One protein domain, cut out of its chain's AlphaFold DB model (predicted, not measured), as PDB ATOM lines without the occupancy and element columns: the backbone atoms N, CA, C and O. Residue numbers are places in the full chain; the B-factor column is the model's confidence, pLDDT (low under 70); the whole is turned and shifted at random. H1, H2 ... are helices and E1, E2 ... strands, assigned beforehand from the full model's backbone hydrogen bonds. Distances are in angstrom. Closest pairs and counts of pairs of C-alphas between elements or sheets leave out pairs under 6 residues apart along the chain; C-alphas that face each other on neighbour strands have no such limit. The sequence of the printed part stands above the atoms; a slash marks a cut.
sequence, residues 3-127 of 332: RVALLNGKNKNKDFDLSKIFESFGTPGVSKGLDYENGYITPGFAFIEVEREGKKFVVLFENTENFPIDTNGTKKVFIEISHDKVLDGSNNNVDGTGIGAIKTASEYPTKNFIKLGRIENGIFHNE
ATOM      1  N   ARG A   3     -12.662 -10.296  40.241       61.22
ATOM      2  CA  ARG A   3     -12.256  -9.562  39.032       61.22
ATOM      3  C   ARG A   3     -10.861  -8.970  39.183       61.22
ATOM      4  O   ARG A   3     -10.451  -8.612  40.285       61.22
ATOM      5  N   VAL A   4     -10.147  -8.850  38.065       51.53
ATOM      6  CA  VAL A   4      -8.835  -8.200  37.987       51.53
ATOM      7  C   VAL A   4      -8.815  -7.186  36.851       51.53
ATOM      8  O   VAL A   4      -9.036  -7.535  35.690       51.53
ATOM      9  N   ALA A   5      -8.475  -5.941  37.178       56.53
ATOM     10  CA  ALA A   5      -8.171  -4.913  36.191       56.53
ATOM     11  C   ALA A   5      -6.705  -5.053  35.752       56.53
ATOM     12  O   ALA A   5      -5.781  -4.825  36.541       56.53
ATOM     13  N   LEU A   6      -6.480  -5.470  34.501       52.59
ATOM     14  CA  LEU A   6      -5.138  -5.589  33.931       52.59
ATOM     15  C   LEU A   6      -4.649  -4.245  33.419       52.59
ATOM     16  O   LEU A   6      -5.213  -3.653  32.498       52.59
ATOM     17  N   LEU A   7      -3.522  -3.828  33.973       52.00
ATOM     18  CA  LEU A   7      -2.806  -2.645  33.555       52.00
ATOM     19  C   LEU A   7      -1.875  -3.019  32.396       52.00
ATOM     20  O   LEU A   7      -0.781  -3.541  32.575       52.00
ATOM     21  N   ASN A   8      -2.366  -2.747  31.186       47.69
ATOM     22  CA  ASN A   8      -1.612  -2.734  29.931       47.69
ATOM     23  C   ASN A   8      -1.185  -4.112  29.371       47.69
ATOM     24  O   ASN A   8       0.002  -4.429  29.249       47.69
ATOM     25  N   GLY A   9      -2.164  -4.929  28.968       40.78
ATOM     26  CA  GLY A   9      -1.973  -6.077  28.069       40.78
ATOM     27  C   GLY A   9      -2.351  -5.741  26.620       40.78
ATOM     28  O   GLY A   9      -3.116  -4.808  26.376       40.78
ATOM     29  N   LYS A  10      -1.840  -6.507  25.645       45.06
ATOM     30  CA  LYS A  10      -2.316  -6.446  24.252       45.06
ATOM     31  C   LYS A  10      -3.807  -6.817  24.215       45.06
ATOM     32  O   LYS A  10      -4.141  -7.991  24.193       45.06
ATOM     33  N   ASN A  11      -4.648  -5.787  24.137       50.72
ATOM     34  CA  ASN A  11      -6.067  -5.792  23.774       50.72
ATOM     35  C   ASN A  11      -7.045  -6.505  24.738       50.72
ATOM     36  O   ASN A  11      -6.907  -7.687  25.012       50.72
ATOM     37  N   LYS A  12      -8.122  -5.771  25.085       47.94
ATOM     38  CA  LYS A  12      -9.480  -6.212  25.508       47.94
ATOM     39  C   LYS A  12      -9.972  -5.995  26.946       47.94
ATOM     40  O   LYS A  12     -11.124  -6.333  27.195       47.94
ATOM     41  N   ASN A  13      -9.256  -5.315  27.836       49.41
ATOM     42  CA  ASN A  13      -9.882  -4.857  29.091       49.41
ATOM     43  C   ASN A  13     -10.211  -3.360  28.973       49.41
ATOM     44  O   ASN A  13      -9.394  -2.591  28.464       49.41
ATOM     45  N   LYS A  14     -11.414  -2.939  29.396       45.91
ATOM     46  CA  LYS A  14     -11.939  -1.552  29.289       45.91
ATOM     47  C   LYS A  14     -11.201  -0.514  30.167       45.91
ATOM     48  O   LYS A  14     -11.715   0.576  30.379       45.91
ATOM     49  N   ASP A  15      -9.984  -0.808  30.616       47.12
ATOM     50  CA  ASP A  15      -9.263  -0.058  31.655       47.12
ATOM     51  C   ASP A  15      -8.071   0.751  31.126       47.12
ATOM     52  O   ASP A  15      -7.099   1.001  31.841       47.12
ATOM     53  N   PHE A  16      -8.124   1.203  29.870       42.22
ATOM     54  CA  PHE A  16      -7.054   2.048  29.329       42.22
ATOM     55  C   PHE A  16      -6.929   3.394  30.081       42.22
ATOM     56  O   PHE A  16      -5.845   3.970  30.104       42.22
ATOM     57  N   ASP A  17      -7.982   3.855  30.773       38.78
ATOM     58  CA  ASP A  17      -8.027   5.185  31.410       38.78
ATOM     59  C   ASP A  17      -7.661   5.212  32.908       38.78
ATOM     60  O   ASP A  17      -7.147   6.209  33.413       38.78
ATOM     61  N   LEU A  18      -7.852   4.108  33.638       46.34
ATOM     62  CA  LEU A  18      -7.520   4.051  35.070       46.34
ATOM     63  C   LEU A  18      -6.014   3.862  35.330       46.34
ATOM     64  O   LEU A  18      -5.519   4.122  36.427       46.34
ATOM     65  N   SER A  19      -5.265   3.462  34.304       44.75
ATOM     66  CA  SER A  19      -3.837   3.149  34.388       44.75
ATOM     67  C   SER A  19      -2.943   4.307  34.828       44.75
ATOM     68  O   SER A  19      -2.044   4.110  35.645       44.75
ATOM     69  N   LYS A  20      -3.253   5.533  34.399       37.97
ATOM     70  CA  LYS A  20      -2.515   6.743  34.799       37.97
ATOM     71  C   LYS A  20      -2.752   7.156  36.251       37.97
ATOM     72  O   LYS A  20      -1.920   7.847  36.829       37.97
ATOM     73  N   ILE A  21      -3.877   6.752  36.843       40.28
ATOM     74  CA  ILE A  21      -4.177   7.017  38.256       40.28
ATOM     75  C   ILE A  21      -3.432   6.011  39.147       40.28
ATOM     76  O   ILE A  21      -2.993   6.370  40.236       40.28
ATOM     77  N   PHE A  22      -3.211   4.780  38.679       46.88
ATOM     78  CA  PHE A  22      -2.621   3.717  39.498       46.88
ATOM     79  C   PHE A  22      -1.088   3.698  39.560       46.88
ATOM     80  O   PHE A  22      -0.551   3.264  40.576       46.88
ATOM     81  N   GLU A  23      -0.379   4.267  38.577       40.94
ATOM     82  CA  GLU A  23       1.074   4.521  38.679       40.94
ATOM     83  C   GLU A  23       1.438   5.499  39.820       40.94
ATOM     84  O   GLU A  23       2.602   5.599  40.201       40.94
ATOM     85  N   SER A  24       0.450   6.197  40.404       36.88
ATOM     86  CA  SER A  24       0.650   7.150  41.505       36.88
ATOM     87  C   SER A  24       0.539   6.552  42.919       36.88
ATOM     88  O   SER A  24       0.820   7.250  43.896       36.88
ATOM     89  N   PHE A  25       0.179   5.269  43.068       43.47
ATOM     90  CA  PHE A  25       0.180   4.600  44.375       43.47
ATOM     91  C   PHE A  25       1.550   3.974  44.656       43.47
ATOM     92  O   PHE A  25       1.910   2.939  44.105       43.47
ATOM     93  N   GLY A  26       2.314   4.600  45.554       41.66
ATOM     94  CA  GLY A  26       3.702   4.235  45.865       41.66
ATOM     95  C   GLY A  26       3.918   2.940  46.658       41.66
ATOM     96  O   GLY A  26       5.025   2.725  47.147       41.66
ATOM     97  N   THR A  27       2.911   2.080  46.861       49.97
ATOM     98  CA  THR A  27       3.120   0.820  47.602       49.97
ATOM     99  C   THR A  27       2.140  -0.282  47.164       49.97
ATOM    100  O   THR A  27       0.946  -0.172  47.442       49.97
ATOM    101  N   PRO A  28       2.599  -1.358  46.498       55.62
ATOM    102  CA  PRO A  28       1.811  -2.580  46.335       55.62
ATOM    103  C   PRO A  28       1.585  -3.278  47.689       55.62
ATOM    104  O   PRO A  28       2.341  -3.074  48.635       55.62
ATOM    105  N   GLY A  29       0.548  -4.115  47.799       56.22
ATOM    106  CA  GLY A  29       0.235  -4.848  49.034       56.22
ATOM    107  C   GLY A  29      -0.889  -4.242  49.881       56.22
ATOM    108  O   GLY A  29      -1.227  -4.774  50.936       56.22
ATOM    109  N   VAL A  30      -1.493  -3.143  49.436       60.78
ATOM    110  CA  VAL A  30      -2.585  -2.470  50.149       60.78
ATOM    111  C   VAL A  30      -3.907  -3.165  49.856       60.78
ATOM    112  O   VAL A  30      -4.260  -3.368  48.696       60.78
ATOM    113  N   SER A  31      -4.669  -3.481  50.901       64.75
ATOM    114  CA  SER A  31      -6.010  -4.056  50.776       64.75
ATOM    115  C   SER A  31      -7.001  -3.420  51.750       64.75
ATOM    116  O   SER A  31      -6.643  -3.065  52.876       64.75
ATOM    117  N   LYS A  32      -8.258  -3.284  51.317       68.75
ATOM    118  CA  LYS A  32      -9.401  -2.858  52.141       68.75
ATOM    119  C   LYS A  32     -10.501  -3.911  52.036       68.75
ATOM    120  O   LYS A  32     -10.782  -4.386  50.939       68.75
ATOM    121  N   GLY A  33     -11.129  -4.253  53.161       80.19
ATOM    122  CA  GLY A  33     -11.960  -5.459  53.242       80.19
ATOM    123  C   GLY A  33     -11.085  -6.704  53.103       80.19
ATOM    124  O   GLY A  33      -9.912  -6.651  53.479       80.19
ATOM    125  N   LEU A  34     -11.603  -7.797  52.540       84.38
ATOM    126  CA  LEU A  34     -10.866  -9.070  52.441       84.38
ATOM    127  C   LEU A  34     -10.393  -9.563  53.820       84.38
ATOM    128  O   LEU A  34      -9.259 -10.018  53.991       84.38
ATOM    129  N   ASP A  35     -11.230  -9.366  54.831       86.81
ATOM    130  CA  ASP A  35     -10.999  -9.848  56.187       86.81
ATOM    131  C   ASP A  35     -11.644 -11.224  56.357       86.81
ATOM    132  O   ASP A  35     -12.620 -11.553  55.683       86.81
ATOM    133  N   TYR A  36     -11.057 -12.046  57.226       87.25
ATOM    134  CA  TYR A  36     -11.617 -13.347  57.558       87.25
ATOM    135  C   TYR A  36     -12.675 -13.190  58.651       87.25
ATOM    136  O   TYR A  36     -12.356 -12.768  59.763       87.25
ATOM    137  N   GLU A  37     -13.915 -13.554  58.336       87.81
ATOM    138  CA  GLU A  37     -15.063 -13.487  59.237       87.81
ATOM    139  C   GLU A  37     -15.917 -14.749  59.077       87.81
ATOM    140  O   GLU A  37     -16.383 -15.067  57.983       87.81
ATOM    141  N   ASN A  38     -16.127 -15.485  60.174       85.19
ATOM    142  CA  ASN A  38     -17.028 -16.643  60.242       85.19
ATOM    143  C   ASN A  38     -16.837 -17.692  59.122       85.19
ATOM    144  O   ASN A  38     -17.817 -18.229  58.611       85.19
ATOM    145  N   GLY A  39     -15.594 -17.994  58.730       86.38
ATOM    146  CA  GLY A  39     -15.311 -18.973  57.666       86.38
ATOM    147  C   GLY A  39     -15.290 -18.399  56.247       86.38
ATOM    148  O   GLY A  39     -15.099 -19.149  55.292       86.38
ATOM    149  N   TYR A  40     -15.440 -17.085  56.090       90.38
ATOM    150  CA  TYR A  40     -15.445 -16.411  54.796       90.38
ATOM    151  C   TYR A  40     -14.376 -15.324  54.728       90.38
ATOM    152  O   TYR A  40     -14.024 -14.720  55.737       90.38
ATOM    153  N   ILE A  41     -13.897 -15.036  53.521       90.81
ATOM    154  CA  ILE A  41     -13.244 -13.768  53.197       90.81
ATOM    155  C   ILE A  41     -14.320 -12.793  52.731       90.81
ATOM    156  O   ILE A  41     -15.046 -13.075  51.775       90.81
ATOM    157  N   THR A  42     -14.414 -11.651  53.401       90.00
ATOM    158  CA  THR A  42     -15.389 -10.606  53.084       90.00
ATOM    159  C   THR A  42     -15.079  -9.906  51.752       90.00
ATOM    160  O   THR A  42     -13.940  -9.945  51.268       90.00
ATOM    161  N   PRO A  43     -16.071  -9.245  51.126       85.25
ATOM    162  CA  PRO A  43     -15.845  -8.381  49.978       85.25
ATOM    163  C   PRO A  43     -14.765  -7.328  50.240       85.25
ATOM    164  O   PRO A  43     -14.572  -6.855  51.363       85.25
ATOM    165  N   GLY A  44     -14.057  -6.938  49.190       82.12
ATOM    166  CA  GLY A  44     -12.999  -5.945  49.270       82.12
ATOM    167  C   GLY A  44     -12.096  -5.957  48.050       82.12
ATOM    168  O   GLY A  44     -12.372  -6.619  47.050       82.12
ATOM    169  N   PHE A  45     -10.993  -5.228  48.145       81.12
ATOM    170  CA  PHE A  45     -10.024  -5.123  47.064       81.12
ATOM    171  C   PHE A  45      -8.587  -5.144  47.578       81.12
ATOM    172  O   PHE A  45      -8.316  -4.800  48.734       81.12
ATOM    173  N   ALA A  46      -7.664  -5.534  46.701       80.88
ATOM    174  CA  ALA A  46      -6.231  -5.550  46.958       80.88
ATOM    175  C   ALA A  46      -5.439  -5.066  45.738       80.88
ATOM    176  O   ALA A  46      -5.757  -5.412  44.601       80.88
ATOM    177  N   PHE A  47      -4.374  -4.309  45.994       78.62
ATOM    178  CA  PHE A  47      -3.361  -3.957  45.005       78.62
ATOM    179  C   PHE A  47      -2.220  -4.967  45.055       78.62
ATOM    180  O   PHE A  47      -1.576  -5.133  46.094       78.62
ATOM    181  N   ILE A  48      -1.962  -5.635  43.934       79.69
ATOM    182  CA  ILE A  48      -1.034  -6.766  43.860       79.69
ATOM    183  C   ILE A  48       0.082  -6.428  42.877       79.69
ATOM    184  O   ILE A  48      -0.193  -6.068  41.734       79.69
ATOM    185  N   GLU A  49       1.335  -6.544  43.320       82.38
ATOM    186  CA  GLU A  49       2.488  -6.476  42.420       82.38
ATOM    187  C   GLU A  49       2.528  -7.735  41.552       82.38
ATOM    188  O   GLU A  49       2.457  -8.863  42.048       82.38
ATOM    189  N   VAL A  50       2.654  -7.533  40.249       81.06
ATOM    190  CA  VAL A  50       2.783  -8.589  39.256       81.06
ATOM    191  C   VAL A  50       4.004  -8.346  38.385       81.06
ATOM    192  O   VAL A  50       4.378  -7.212  38.085       81.06
ATOM    193  N   GLU A  51       4.618  -9.443  37.963       81.50
ATOM    194  CA  GLU A  51       5.775  -9.446  37.083       81.50
ATOM    195  C   GLU A  51       5.405 -10.004  35.704       81.50
ATOM    196  O   GLU A  51       4.809 -11.083  35.585       81.50
ATOM    197  N   ARG A  52       5.804  -9.274  34.656       78.31
ATOM    198  CA  ARG A  52       5.736  -9.689  33.249       78.31
ATOM    199  C   ARG A  52       7.050  -9.352  32.561       78.31
ATOM    200  O   ARG A  52       7.440  -8.188  32.539       78.31
ATOM    201  N   GLU A  53       7.711 -10.352  31.981       80.38
ATOM    202  CA  GLU A  53       8.953 -10.164  31.204       80.38
ATOM    203  C   GLU A  53      10.022  -9.346  31.968       80.38
ATOM    204  O   GLU A  53      10.657  -8.450  31.411       80.38
ATOM    205  N   GLY A  54      10.179  -9.597  33.275       76.75
ATOM    206  CA  GLY A  54      11.126  -8.883  34.144       76.75
ATOM    207  C   GLY A  54      10.712  -7.456  34.535       76.75
ATOM    208  O   GLY A  54      11.443  -6.783  35.260       76.75
ATOM    209  N   LYS A  55       9.544  -6.977  34.089       71.69
ATOM    210  CA  LYS A  55       8.959  -5.698  34.508       71.69
ATOM    211  C   LYS A  55       7.904  -5.921  35.579       71.69
ATOM    212  O   LYS A  55       7.054  -6.801  35.450       71.69
ATOM    213  N   LYS A  56       7.934  -5.075  36.606       74.81
ATOM    214  CA  LYS A  56       6.965  -5.069  37.701       74.81
ATOM    215  C   LYS A  56       5.927  -3.977  37.486       74.81
ATOM    216  O   LYS A  56       6.276  -2.861  37.105       74.81
ATOM    217  N   PHE A  57       4.669  -4.301  37.736       67.69
ATOM    218  CA  PHE A  57       3.561  -3.351  37.757       67.69
ATOM    219  C   PHE A  57       2.512  -3.811  38.769       67.69
ATOM    220  O   PHE A  57       2.603  -4.903  39.321       67.69
ATOM    221  N   VAL A  58       1.532  -2.964  39.055       73.94
ATOM    222  CA  VAL A  58       0.475  -3.262  40.027       73.94
ATOM    223  C   VAL A  58      -0.801  -3.626  39.279       73.94
ATOM    224  O   VAL A  58      -1.037  -3.102  38.197       73.94
ATOM    225  N   VAL A  59      -1.626  -4.509  39.836       74.81
ATOM    226  CA  VAL A  59      -3.002  -4.773  39.385       74.81
ATOM    227  C   VAL A  59      -3.979  -4.633  40.544       74.81
ATOM    228  O   VAL A  59      -3.618  -4.850  41.703       74.81
ATOM    229  N   LEU A  60      -5.225  -4.286  40.228       78.44
ATOM    230  CA  LEU A  60      -6.323  -4.257  41.189       78.44
ATOM    231  C   LEU A  60      -7.080  -5.583  41.124       78.44
ATOM    232  O   LEU A  60      -7.607  -5.942  40.071       78.44
ATOM    233  N   PHE A  61      -7.152  -6.280  42.253       82.88
ATOM    234  CA  PHE A  61      -8.062  -7.397  42.475       82.88
ATOM    235  C   PHE A  61      -9.272  -6.918  43.274       82.88
ATOM    236  O   PHE A  61      -9.109  -6.272  44.308       82.88
ATOM    237  N   GLU A  62     -10.469  -7.287  42.833       80.00
ATOM    238  CA  GLU A  62     -11.728  -7.002  43.514       80.00
ATOM    239  C   GLU A  62     -12.505  -8.298  43.759       80.00
ATOM    240  O   GLU A  62     -12.669  -9.130  42.864       80.00
ATOM    241  N   ASN A  63     -13.014  -8.449  44.979       85.06
ATOM    242  CA  ASN A  63     -13.950  -9.491  45.369       85.06
ATOM    243  C   ASN A  63     -15.238  -8.838  45.881       85.06
ATOM    244  O   ASN A  63     -15.214  -8.109  46.869       85.06
ATOM    245  N   THR A  64     -16.367  -9.112  45.234       81.56
ATOM    246  CA  THR A  64     -17.654  -8.466  45.556       81.56
ATOM    247  C   THR A  64     -18.552  -9.281  46.487       81.56
ATOM    248  O   THR A  64     -19.615  -8.807  46.872       81.56
ATOM    249  N   GLU A  65     -18.166 -10.509  46.840       87.12
ATOM    250  CA  GLU A  65     -19.007 -11.462  47.582       87.12
ATOM    251  C   GLU A  65     -18.215 -12.169  48.683       87.12
ATOM    252  O   GLU A  65     -16.991 -12.241  48.628       87.12
ATOM    253  N   ASN A  66     -18.908 -12.736  49.671       89.94
ATOM    254  CA  ASN A  66     -18.265 -13.588  50.669       89.94
ATOM    255  C   ASN A  66     -17.681 -14.835  49.996       89.94
ATOM    256  O   ASN A  66     -18.414 -15.624  49.397       89.94
ATOM    257  N   PHE A  67     -16.369 -15.029  50.114       91.38
ATOM    258  CA  PHE A  67     -15.687 -16.194  49.564       91.38
ATOM    259  C   PHE A  67     -15.436 -17.230  50.666       91.38
ATOM    260  O   PHE A  67     -14.730 -16.913  51.625       91.38
ATOM    261  N   PRO A  68     -15.999 -18.446  50.576       92.75
ATOM    262  CA  PRO A  68     -15.825 -19.456  51.613       92.75
ATOM    263  C   PRO A  68     -14.372 -19.941  51.681       92.75
ATOM    264  O   PRO A  68     -13.739 -20.192  50.656       92.75
ATOM    265  N   ILE A  69     -13.859 -20.109  52.899       91.12
ATOM    266  CA  ILE A  69     -12.540 -20.681  53.171       91.12
ATOM    267  C   ILE A  69     -12.705 -21.958  53.981       91.12
ATOM    268  O   ILE A  69     -13.229 -21.948  55.092       91.12
ATOM    269  N   ASP A  70     -12.186 -23.055  53.435       86.62
ATOM    270  CA  ASP A  70     -12.054 -24.303  54.173       86.62
ATOM    271  C   ASP A  70     -10.937 -24.184  55.219       86.62
ATOM    272  O   ASP A  70      -9.759 -24.052  54.878       86.62
ATOM    273  N   THR A  71     -11.319 -24.255  56.494       85.00
ATOM    274  CA  THR A  71     -10.410 -24.181  57.643       85.00
ATOM    275  C   THR A  71      -9.807 -25.520  58.046       85.00
ATOM    276  O   THR A  71      -9.089 -25.588  59.041       85.00
ATOM    277  N   ASN A  72     -10.061 -26.596  57.304       85.94
ATOM    278  CA  ASN A  72      -9.474 -27.890  57.623       85.94
ATOM    279  C   ASN A  72      -7.979 -27.948  57.281       85.94
ATOM    280  O   ASN A  72      -7.555 -27.613  56.171       85.94
ATOM    281  N   GLY A  73      -7.194 -28.457  58.233       86.12
ATOM    282  CA  GLY A  73      -5.753 -28.659  58.096       86.12
ATOM    283  C   GLY A  73      -4.933 -27.372  58.189       86.12
ATOM    284  O   GLY A  73      -5.394 -26.344  58.686       86.12
ATOM    285  N   THR A  74      -3.690 -27.454  57.716       91.94
ATOM    286  CA  THR A  74      -2.759 -26.323  57.677       91.94
ATOM    287  C   THR A  74      -2.618 -25.827  56.247       91.94
ATOM    288  O   THR A  74      -2.182 -26.576  55.372       91.94
ATOM    289  N   LYS A  75      -3.007 -24.574  55.994       93.75
ATOM    290  CA  LYS A  75      -3.049 -23.983  54.647       93.75
ATOM    291  C   LYS A  75      -2.632 -22.517  54.674       93.75
ATOM    292  O   LYS A  75      -2.849 -21.811  55.650       93.75
ATOM    293  N   LYS A  76      -2.065 -22.025  53.586       94.12
ATOM    294  CA  LYS A  76      -1.865 -20.601  53.308       94.12
ATOM    295  C   LYS A  76      -3.053 -20.076  52.523       94.12
ATOM    296  O   LYS A  76      -3.545 -20.773  51.643       94.12
ATOM    297  N   VAL A  77      -3.492 -18.861  52.834       94.06
ATOM    298  CA  VAL A  77      -4.610 -18.175  52.179       94.06
ATOM    299  C   VAL A  77      -4.078 -16.910  51.520       94.06
ATOM    300  O   VAL A  77      -3.477 -16.045  52.165       94.06
ATOM    301  N   PHE A  78      -4.272 -16.805  50.213       93.81
ATOM    302  CA  PHE A  78      -3.688 -15.744  49.401       93.81
ATOM    303  C   PHE A  78      -4.574 -15.417  48.206       93.81
ATOM    304  O   PHE A  78      -5.451 -16.193  47.829       93.81
ATOM    305  N   ILE A  79      -4.323 -14.260  47.603       92.94
ATOM    306  CA  ILE A  79      -4.846 -13.935  46.276       92.94
ATOM    307  C   ILE A  79      -3.712 -14.159  45.296       92.94
ATOM    308  O   ILE A  79      -2.619 -13.632  45.497       92.94
ATOM    309  N   GLU A  80      -3.976 -14.927  44.250       93.19
ATOM    310  CA  GLU A  80      -3.032 -15.181  43.169       93.19
ATOM    311  C   GLU A  80      -3.567 -14.601  41.865       93.19
ATOM    312  O   GLU A  80      -4.736 -14.791  41.520       93.19
ATOM    313  N   ILE A  81      -2.692 -13.926  41.126       90.38
ATOM    314  CA  ILE A  81      -2.930 -13.474  39.763       90.38
ATOM    315  C   ILE A  81      -2.235 -14.447  38.813       90.38
ATOM    316  O   ILE A  81      -1.023 -14.655  38.894       90.38
ATOM    317  N   SER A  82      -3.000 -15.037  37.894       88.31
ATOM    318  CA  SER A  82      -2.476 -16.011  36.940       88.31
ATOM    319  C   SER A  82      -1.379 -15.395  36.071       88.31
ATOM    320  O   SER A  82      -1.595 -14.397  35.382       88.31
ATOM    321  N   HIS A  83      -0.195 -16.007  36.098       86.06
ATOM    322  CA  HIS A  83       0.955 -15.532  35.337       86.06
ATOM    323  C   HIS A  83       0.710 -15.601  33.825       86.06
ATOM    324  O   HIS A  83       0.989 -14.634  33.121       86.06
ATOM    325  N   ASP A  84       0.104 -16.683  33.335       84.44
ATOM    326  CA  ASP A  84      -0.174 -16.859  31.904       84.44
ATOM    327  C   ASP A  84      -1.155 -15.801  31.387       84.44
ATOM    328  O   ASP A  84      -0.981 -15.260  30.298       84.44
ATOM    329  N   LYS A  85      -2.144 -15.436  32.213       82.31
ATOM    330  CA  LYS A  85      -3.139 -14.391  31.913       82.31
ATOM    331  C   LYS A  85      -2.552 -12.978  31.952       82.31
ATOM    332  O   LYS A  85      -3.129 -12.055  31.375       82.31
ATOM    333  N   VAL A  86      -1.430 -12.806  32.650       77.81
ATOM    334  CA  VAL A  86      -0.634 -11.573  32.683       77.81
ATOM    335  C   VAL A  86       0.309 -11.488  31.477       77.81
ATOM    336  O   VAL A  86       0.509 -10.395  30.944       77.81
ATOM    337  N   LEU A  87       0.874 -12.619  31.039       78.12
ATOM    338  CA  LEU A  87       1.733 -12.709  29.855       78.12
ATOM    339  C   LEU A  87       0.940 -12.482  28.563       78.12
ATOM    340  O   LEU A  87       1.335 -11.647  27.750       78.12
ATOM    341  N   ASP A  88      -0.187 -13.178  28.401       76.50
ATOM    342  CA  ASP A  88      -1.058 -13.056  27.235       76.50
ATOM    343  C   ASP A  88      -2.506 -12.744  27.635       76.50
ATOM    344  O   ASP A  88      -3.229 -13.563  28.206       76.50
ATOM    345  N   GLY A  89      -2.936 -11.530  27.285       71.19
ATOM    346  CA  GLY A  89      -4.285 -11.039  27.545       71.19
ATOM    347  C   GLY A  89      -5.333 -11.445  26.509       71.19
ATOM    348  O   GLY A  89      -6.510 -11.146  26.702       71.19
ATOM    349  N   SER A  90      -4.940 -12.122  25.425       73.06
ATOM    350  CA  SER A  90      -5.807 -12.418  24.275       73.06
ATOM    351  C   SER A  90      -7.098 -13.167  24.643       73.06
ATOM    352  O   SER A  90      -8.151 -12.924  24.047       73.06
ATOM    353  N   ASN A  91      -7.016 -14.029  25.661       76.25
ATOM    354  CA  ASN A  91      -8.090 -14.891  26.158       76.25
ATOM    355  C   ASN A  91      -8.633 -14.441  27.523       76.25
ATOM    356  O   ASN A  91      -9.127 -15.265  28.303       76.25
ATOM    357  N   ASN A  92      -8.473 -13.165  27.863       79.50
ATOM    358  CA  ASN A  92      -9.019 -12.621  29.097       79.50
ATOM    359  C   ASN A  92     -10.449 -12.155  28.876       79.50
ATOM    360  O   ASN A  92     -10.788 -11.577  27.839       79.50
ATOM    361  N   ASN A  93     -11.293 -12.407  29.874       74.62
ATOM    362  CA  ASN A  93     -12.637 -11.869  29.861       74.62
ATOM    363  C   ASN A  93     -12.560 -10.344  29.973       74.62
ATOM    364  O   ASN A  93     -11.784  -9.805  30.764       74.62
ATOM    365  N   VAL A  94     -13.399  -9.656  29.197       68.88
ATOM    366  CA  VAL A  94     -13.436  -8.184  29.128       68.88
ATOM    367  C   VAL A  94     -13.747  -7.553  30.491       68.88
ATOM    368  O   VAL A  94     -13.348  -6.420  30.756       68.88
ATOM    369  N   ASP A  95     -14.453  -8.283  31.355       67.06
ATOM    370  CA  ASP A  95     -14.835  -7.877  32.709       67.06
ATOM    371  C   ASP A  95     -13.779  -8.209  33.782       67.06
ATOM    372  O   ASP A  95     -14.021  -8.003  34.973       67.06
ATOM    373  N   GLY A  96     -12.620  -8.740  33.380       69.12
ATOM    374  CA  GLY A  96     -11.517  -9.068  34.278       69.12
ATOM    375  C   GLY A  96     -11.712 -10.345  35.104       69.12
ATOM    376  O   GLY A  96     -10.879 -10.651  35.960       69.12
ATOM    377  N   THR A  97     -12.792 -11.102  34.894       75.38
ATOM    378  CA  THR A  97     -13.032 -12.362  35.615       75.38
ATOM    379  C   THR A  97     -12.056 -13.466  35.188       75.38
ATOM    380  O   THR A  97     -11.569 -13.499  34.058       75.38
ATOM    381  N   GLY A  98     -11.741 -14.385  36.109       82.50
ATOM    382  CA  GLY A  98     -10.904 -15.565  35.829       82.50
ATOM    383  C   GLY A  98      -9.397 -15.301  35.696       82.50
ATOM    384  O   GLY A  98      -8.638 -16.222  35.401       82.50
ATOM    385  N   ILE A  99      -8.948 -14.064  35.915       83.25
ATOM    386  CA  ILE A  99      -7.530 -13.676  35.855       83.25
ATOM    387  C   ILE A  99      -6.842 -13.884  37.210       83.25
ATOM    388  O   ILE A  99      -5.683 -14.290  37.261       83.25
ATOM    389  N   GLY A 100      -7.546 -13.626  38.311       89.06
ATOM    390  CA  GLY A 100      -7.039 -13.803  39.667       89.06
ATOM    391  C   GLY A 100      -8.090 -14.412  40.581       89.06
ATOM    392  O   GLY A 100      -9.287 -14.282  40.317       89.06
ATOM    393  N   ALA A 101      -7.636 -15.090  41.632       92.81
ATOM    394  CA  ALA A 101      -8.515 -15.790  42.557       92.81
ATOM    395  C   ALA A 101      -7.979 -15.826  43.990       92.81
ATOM    396  O   ALA A 101      -6.766 -15.864  44.210       92.81
ATOM    397  N   ILE A 102      -8.898 -15.879  44.958       94.19
ATOM    398  CA  ILE A 102      -8.571 -16.269  46.337       94.19
ATOM    399  C   ILE A 102      -8.343 -17.782  46.345       94.19
ATOM    400  O   ILE A 102      -9.196 -18.545  45.890       94.19
ATOM    401  N   LYS A 103      -7.191 -18.221  46.853       94.06
ATOM    402  CA  LYS A 103      -6.790 -19.629  46.883       94.06
ATOM    403  C   LYS A 103      -6.263 -20.044  48.248       94.06
ATOM    404  O   LYS A 103      -5.817 -19.224  49.053       94.06
ATOM    405  N   THR A 104      -6.288 -21.357  48.459       93.38
ATOM    406  CA  THR A 104      -5.659 -22.017  49.599       93.38
ATOM    407  C   THR A 104      -4.703 -23.106  49.123       93.38
ATOM    408  O   THR A 104      -5.106 -23.940  48.316       93.38
ATOM    409  N   ALA A 105      -3.475 -23.137  49.635       93.12
ATOM    410  CA  ALA A 105      -2.483 -24.172  49.316       93.12
ATOM    411  C   ALA A 105      -1.559 -24.450  50.514       93.12
ATOM    412  O   ALA A 105      -1.638 -23.753  51.521       93.12
ATOM    413  N   SER A 106      -0.687 -25.457  50.434       92.12
ATOM    414  CA  SER A 106       0.316 -25.727  51.480       92.12
ATOM    415  C   SER A 106       1.393 -24.640  51.561       92.12
ATOM    416  O   SER A 106       1.910 -24.361  52.640       92.12
ATOM    417  N   GLU A 107       1.692 -23.989  50.436       93.25
ATOM    418  CA  GLU A 107       2.725 -22.961  50.307       93.25
ATOM    419  C   GLU A 107       2.204 -21.730  49.558       93.25
ATOM    420  O   GLU A 107       1.177 -21.777  48.877       93.25
ATOM    421  N   TYR A 108       2.912 -20.608  49.704       92.31
ATOM    422  CA  TYR A 108       2.652 -19.416  48.906       92.31
ATOM    423  C   TYR A 108       3.246 -19.571  47.496       92.31
ATOM    424  O   TYR A 108       4.315 -20.166  47.360       92.31
ATOM    425  N   PRO A 109       2.616 -18.990  46.459       91.50
ATOM    426  CA  PRO A 109       3.231 -18.875  45.141       91.50
ATOM    427  C   PRO A 109       4.565 -18.120  45.200       91.50
ATOM    428  O   PRO A 109       4.837 -17.368  46.134       91.50
ATOM    429  N   THR A 110       5.400 -18.275  44.176       89.25
ATOM    430  CA  THR A 110       6.693 -17.571  44.099       89.25
ATOM    431  C   THR A 110       6.576 -16.150  43.545       89.25
ATOM    432  O   THR A 110       7.475 -15.339  43.752       89.25
ATOM    433  N   LYS A 111       5.476 -15.828  42.852       86.56
ATOM    434  CA  LYS A 111       5.226 -14.528  42.209       86.56
ATOM    435  C   LYS A 111       3.732 -14.243  42.075       86.56
ATOM    436  O   LYS A 111       2.917 -15.154  42.200       86.56
ATOM    437  N   ASN A 112       3.397 -12.986  41.780       88.94
ATOM    438  CA  ASN A 112       2.049 -12.534  41.417       88.94
ATOM    439  C   ASN A 112       0.977 -12.860  42.471       88.94
ATOM    440  O   ASN A 112      -0.133 -13.274  42.135       88.94
ATOM    441  N   PHE A 113       1.299 -12.689  43.753       91.88
ATOM    442  CA  PHE A 113       0.372 -12.986  44.839       91.88
ATOM    443  C   PHE A 113       0.466 -11.965  45.971       91.88
ATOM    444  O   PHE A 113       1.459 -11.255  46.121       91.88
ATOM    445  N   ILE A 114      -0.570 -11.932  46.807       89.69
ATOM    446  CA  ILE A 114      -0.573 -11.224  48.089       89.69
ATOM    447  C   ILE A 114      -1.093 -12.153  49.186       89.69
ATOM    448  O   ILE A 114      -2.037 -12.922  48.987       89.69
ATOM    449  N   LYS A 115      -0.466 -12.085  50.361       91.69
ATOM    450  CA  LYS A 115      -0.863 -12.862  51.538       91.69
ATOM    451  C   LYS A 115      -2.122 -12.267  52.161       91.69
ATOM    452  O   LYS A 115      -2.185 -11.060  52.390       91.69
ATOM    453  N   LEU A 116      -3.094 -13.121  52.476       90.81
ATOM    454  CA  LEU A 116      -4.234 -12.759  53.321       90.81
ATOM    455  C   LEU A 116      -4.066 -13.332  54.731       90.81
ATOM    456  O   LEU A 116      -4.361 -12.666  55.723       90.81
ATOM    457  N   GLY A 117      -3.557 -14.556  54.833       91.88
ATOM    458  CA  GLY A 117      -3.365 -15.225  56.108       91.88
ATOM    459  C   GLY A 117      -2.936 -16.672  55.955       91.88
ATOM    460  O   GLY A 117      -2.636 -17.152  54.864       91.88
ATOM    461  N   ARG A 118      -2.949 -17.392  57.068       94.00
ATOM    462  CA  ARG A 118      -2.751 -18.839  57.115       94.00
ATOM    463  C   ARG A 118      -3.752 -19.475  58.066       94.00
ATOM    464  O   ARG A 118      -4.270 -18.816  58.954       94.00
ATOM    465  N   ILE A 119      -3.990 -20.758  57.888       92.94
ATOM    466  CA  ILE A 119      -4.827 -21.590  58.735       92.94
ATOM    467  C   ILE A 119      -3.895 -22.592  59.396       92.94
ATOM    468  O   ILE A 119      -3.146 -23.276  58.699       92.94
ATOM    469  N   GLU A 120      -3.927 -22.653  60.719       91.69
ATOM    470  CA  GLU A 120      -3.186 -23.617  61.528       91.69
ATOM    471  C   GLU A 120      -4.151 -24.173  62.574       91.69
ATOM    472  O   GLU A 120      -4.788 -23.417  63.304       91.69
ATOM    473  N   ASN A 121      -4.305 -25.500  62.623       86.12
ATOM    474  CA  ASN A 121      -5.197 -26.185  63.571       86.12
ATOM    475  C   ASN A 121      -6.644 -25.646  63.581       86.12
ATOM    476  O   ASN A 121      -7.256 -25.515  64.639       86.12
ATOM    477  N   GLY A 122      -7.193 -25.300  62.411       83.62
ATOM    478  CA  GLY A 122      -8.549 -24.748  62.299       83.62
ATOM    479  C   GLY A 122      -8.680 -23.264  62.658       83.62
ATOM    480  O   GLY A 122      -9.778 -22.721  62.578       83.62
ATOM    481  N   ILE A 123      -7.581 -22.596  63.021       87.00
ATOM    482  CA  ILE A 123      -7.551 -21.182  63.396       87.00
ATOM    483  C   ILE A 123      -6.955 -20.365  62.249       87.00
ATOM    484  O   ILE A 123      -5.877 -20.676  61.743       87.00
ATOM    485  N   PHE A 124      -7.647 -19.297  61.847       89.50
ATOM    486  CA  PHE A 124      -7.136 -18.354  60.856       89.50
ATOM    487  C   PHE A 124      -6.231 -17.302  61.514       89.50
ATOM    488  O   PHE A 124      -6.655 -16.538  62.380       89.50
ATOM    489  N   HIS A 125      -4.990 -17.217  61.052       90.12
ATOM    490  CA  HIS A 125      -4.017 -16.192  61.400       90.12
ATOM    491  C   HIS A 125      -3.932 -15.166  60.270       90.12
ATOM    492  O   HIS A 125      -3.559 -15.493  59.143       90.12
ATOM    493  N   ASN A 126      -4.256 -13.912  60.576       86.88
ATOM    494  CA  ASN A 126      -4.196 -12.820  59.610       86.88
ATOM    495  C   ASN A 126      -2.734 -12.428  59.324       86.88
ATOM    496  O   ASN A 126      -1.986 -12.110  60.247       86.88
ATOM    497  N   GLU A 127      -2.340 -12.439  58.051       85.75
ATOM    498  CA  GLU A 127      -1.005 -12.027  57.578       85.75
ATOM    499  C   GLU A 127      -1.088 -10.894  56.545       85.75
ATOM    500  O   GLU A 127      -0.104 -10.564  55.880       85.75
TER     501      GLU A 127
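What this domain is: This is residues 3 to 127 of the 332 residues of an uncharacterized protein of Candidatus Gracilibacteria bacterium (UniProt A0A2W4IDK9). Two four-stranded antiparallel sheets lie partly face to face as a sandwich, their strands crossed at 63 degrees. E1, E4, E3 and E2 make one sheet in that order; E6, E5, E7 and E8 make the other, which is strongly curled, by 61 degrees from edge to edge. The short helices H1 and H2 only graze the first sheet. The printed part has 125 residues, with two named helices and eight named strands in the order E1 H1 E2 E3 E4 E5 H2 E6 E7 E8; the class is mostly strand, though under half of the residues, 58, are in named elements. It is compact, with a radius of gyration of the C-alphas of 14.7 A, yet elongated, spanning 44 by 28 by 24 A.

Where its parts are: E1 is residues 3 to 5, beginning at C-alpha 3 (-12.256, -9.562, 39.032). H1 is residues 19 to 22 and E2 residues 31 to 33. E3, residues 44 to 52, is 24.9 A long; E4, residues 55 to 63, is 25.6 A long and begins at C-alpha 55 (8.959, -5.698, 34.508). E5 is residues 75 to 81, 18.2 A long, and H2 residues 83 to 87. E6 is residues 100 to 105, 14.9 A long. E7, residues 113 to 120, is 20.1 A long and bends by 59 degrees at residue 116. E8, residues 123 to 126, ends at C-alpha 126 (-4.196, -12.820, 59.610).

How they stand to each other: E2, E3 and E4 are a meander, each strand the antiparallel neighbour of the one before. In the hairpin E3 and E4, N 48 and O 59 are 2.9 A apart; in the hairpin E2 and E3, N 45 and O 32 are 2.9 A apart. E1 is the edge strand beside E4, with N 5 and O 60 at 3.0 A. Across the sandwich, the closest C-alphas of E3 and E7 are those of Ile 48 and Ile 114, 6.2 A apart. In the second sheet, N 103 of E6 and O 78 of E5 are 2.8 A apart, N 77 of E5 and O 117 of E7 2.8 A, and N 125 of E8 and O 118 of E7 2.7 A; E7 and E8 are a hairpin. The closest C-alphas of E3 and H2 are those of Arg 52 and Leu 87, 6.1 A apart. H2 has its O i to N i+4 pair within hydrogen-bond range; H1 is too short for one.

The domain as a whole: The C-alphas of Asp 17 and Asn 121 are farthest apart, at 45.0 A. The printed part has no cut. The long links are E1 to H1, E4 to E5 and H2 to E6. Residues 40 to 41 pair antiparallel with residues 67 to 68. Mean pLDDT of the printed part is 76.3; residues 3 to 32, 57 and 94 to 96 are under 70.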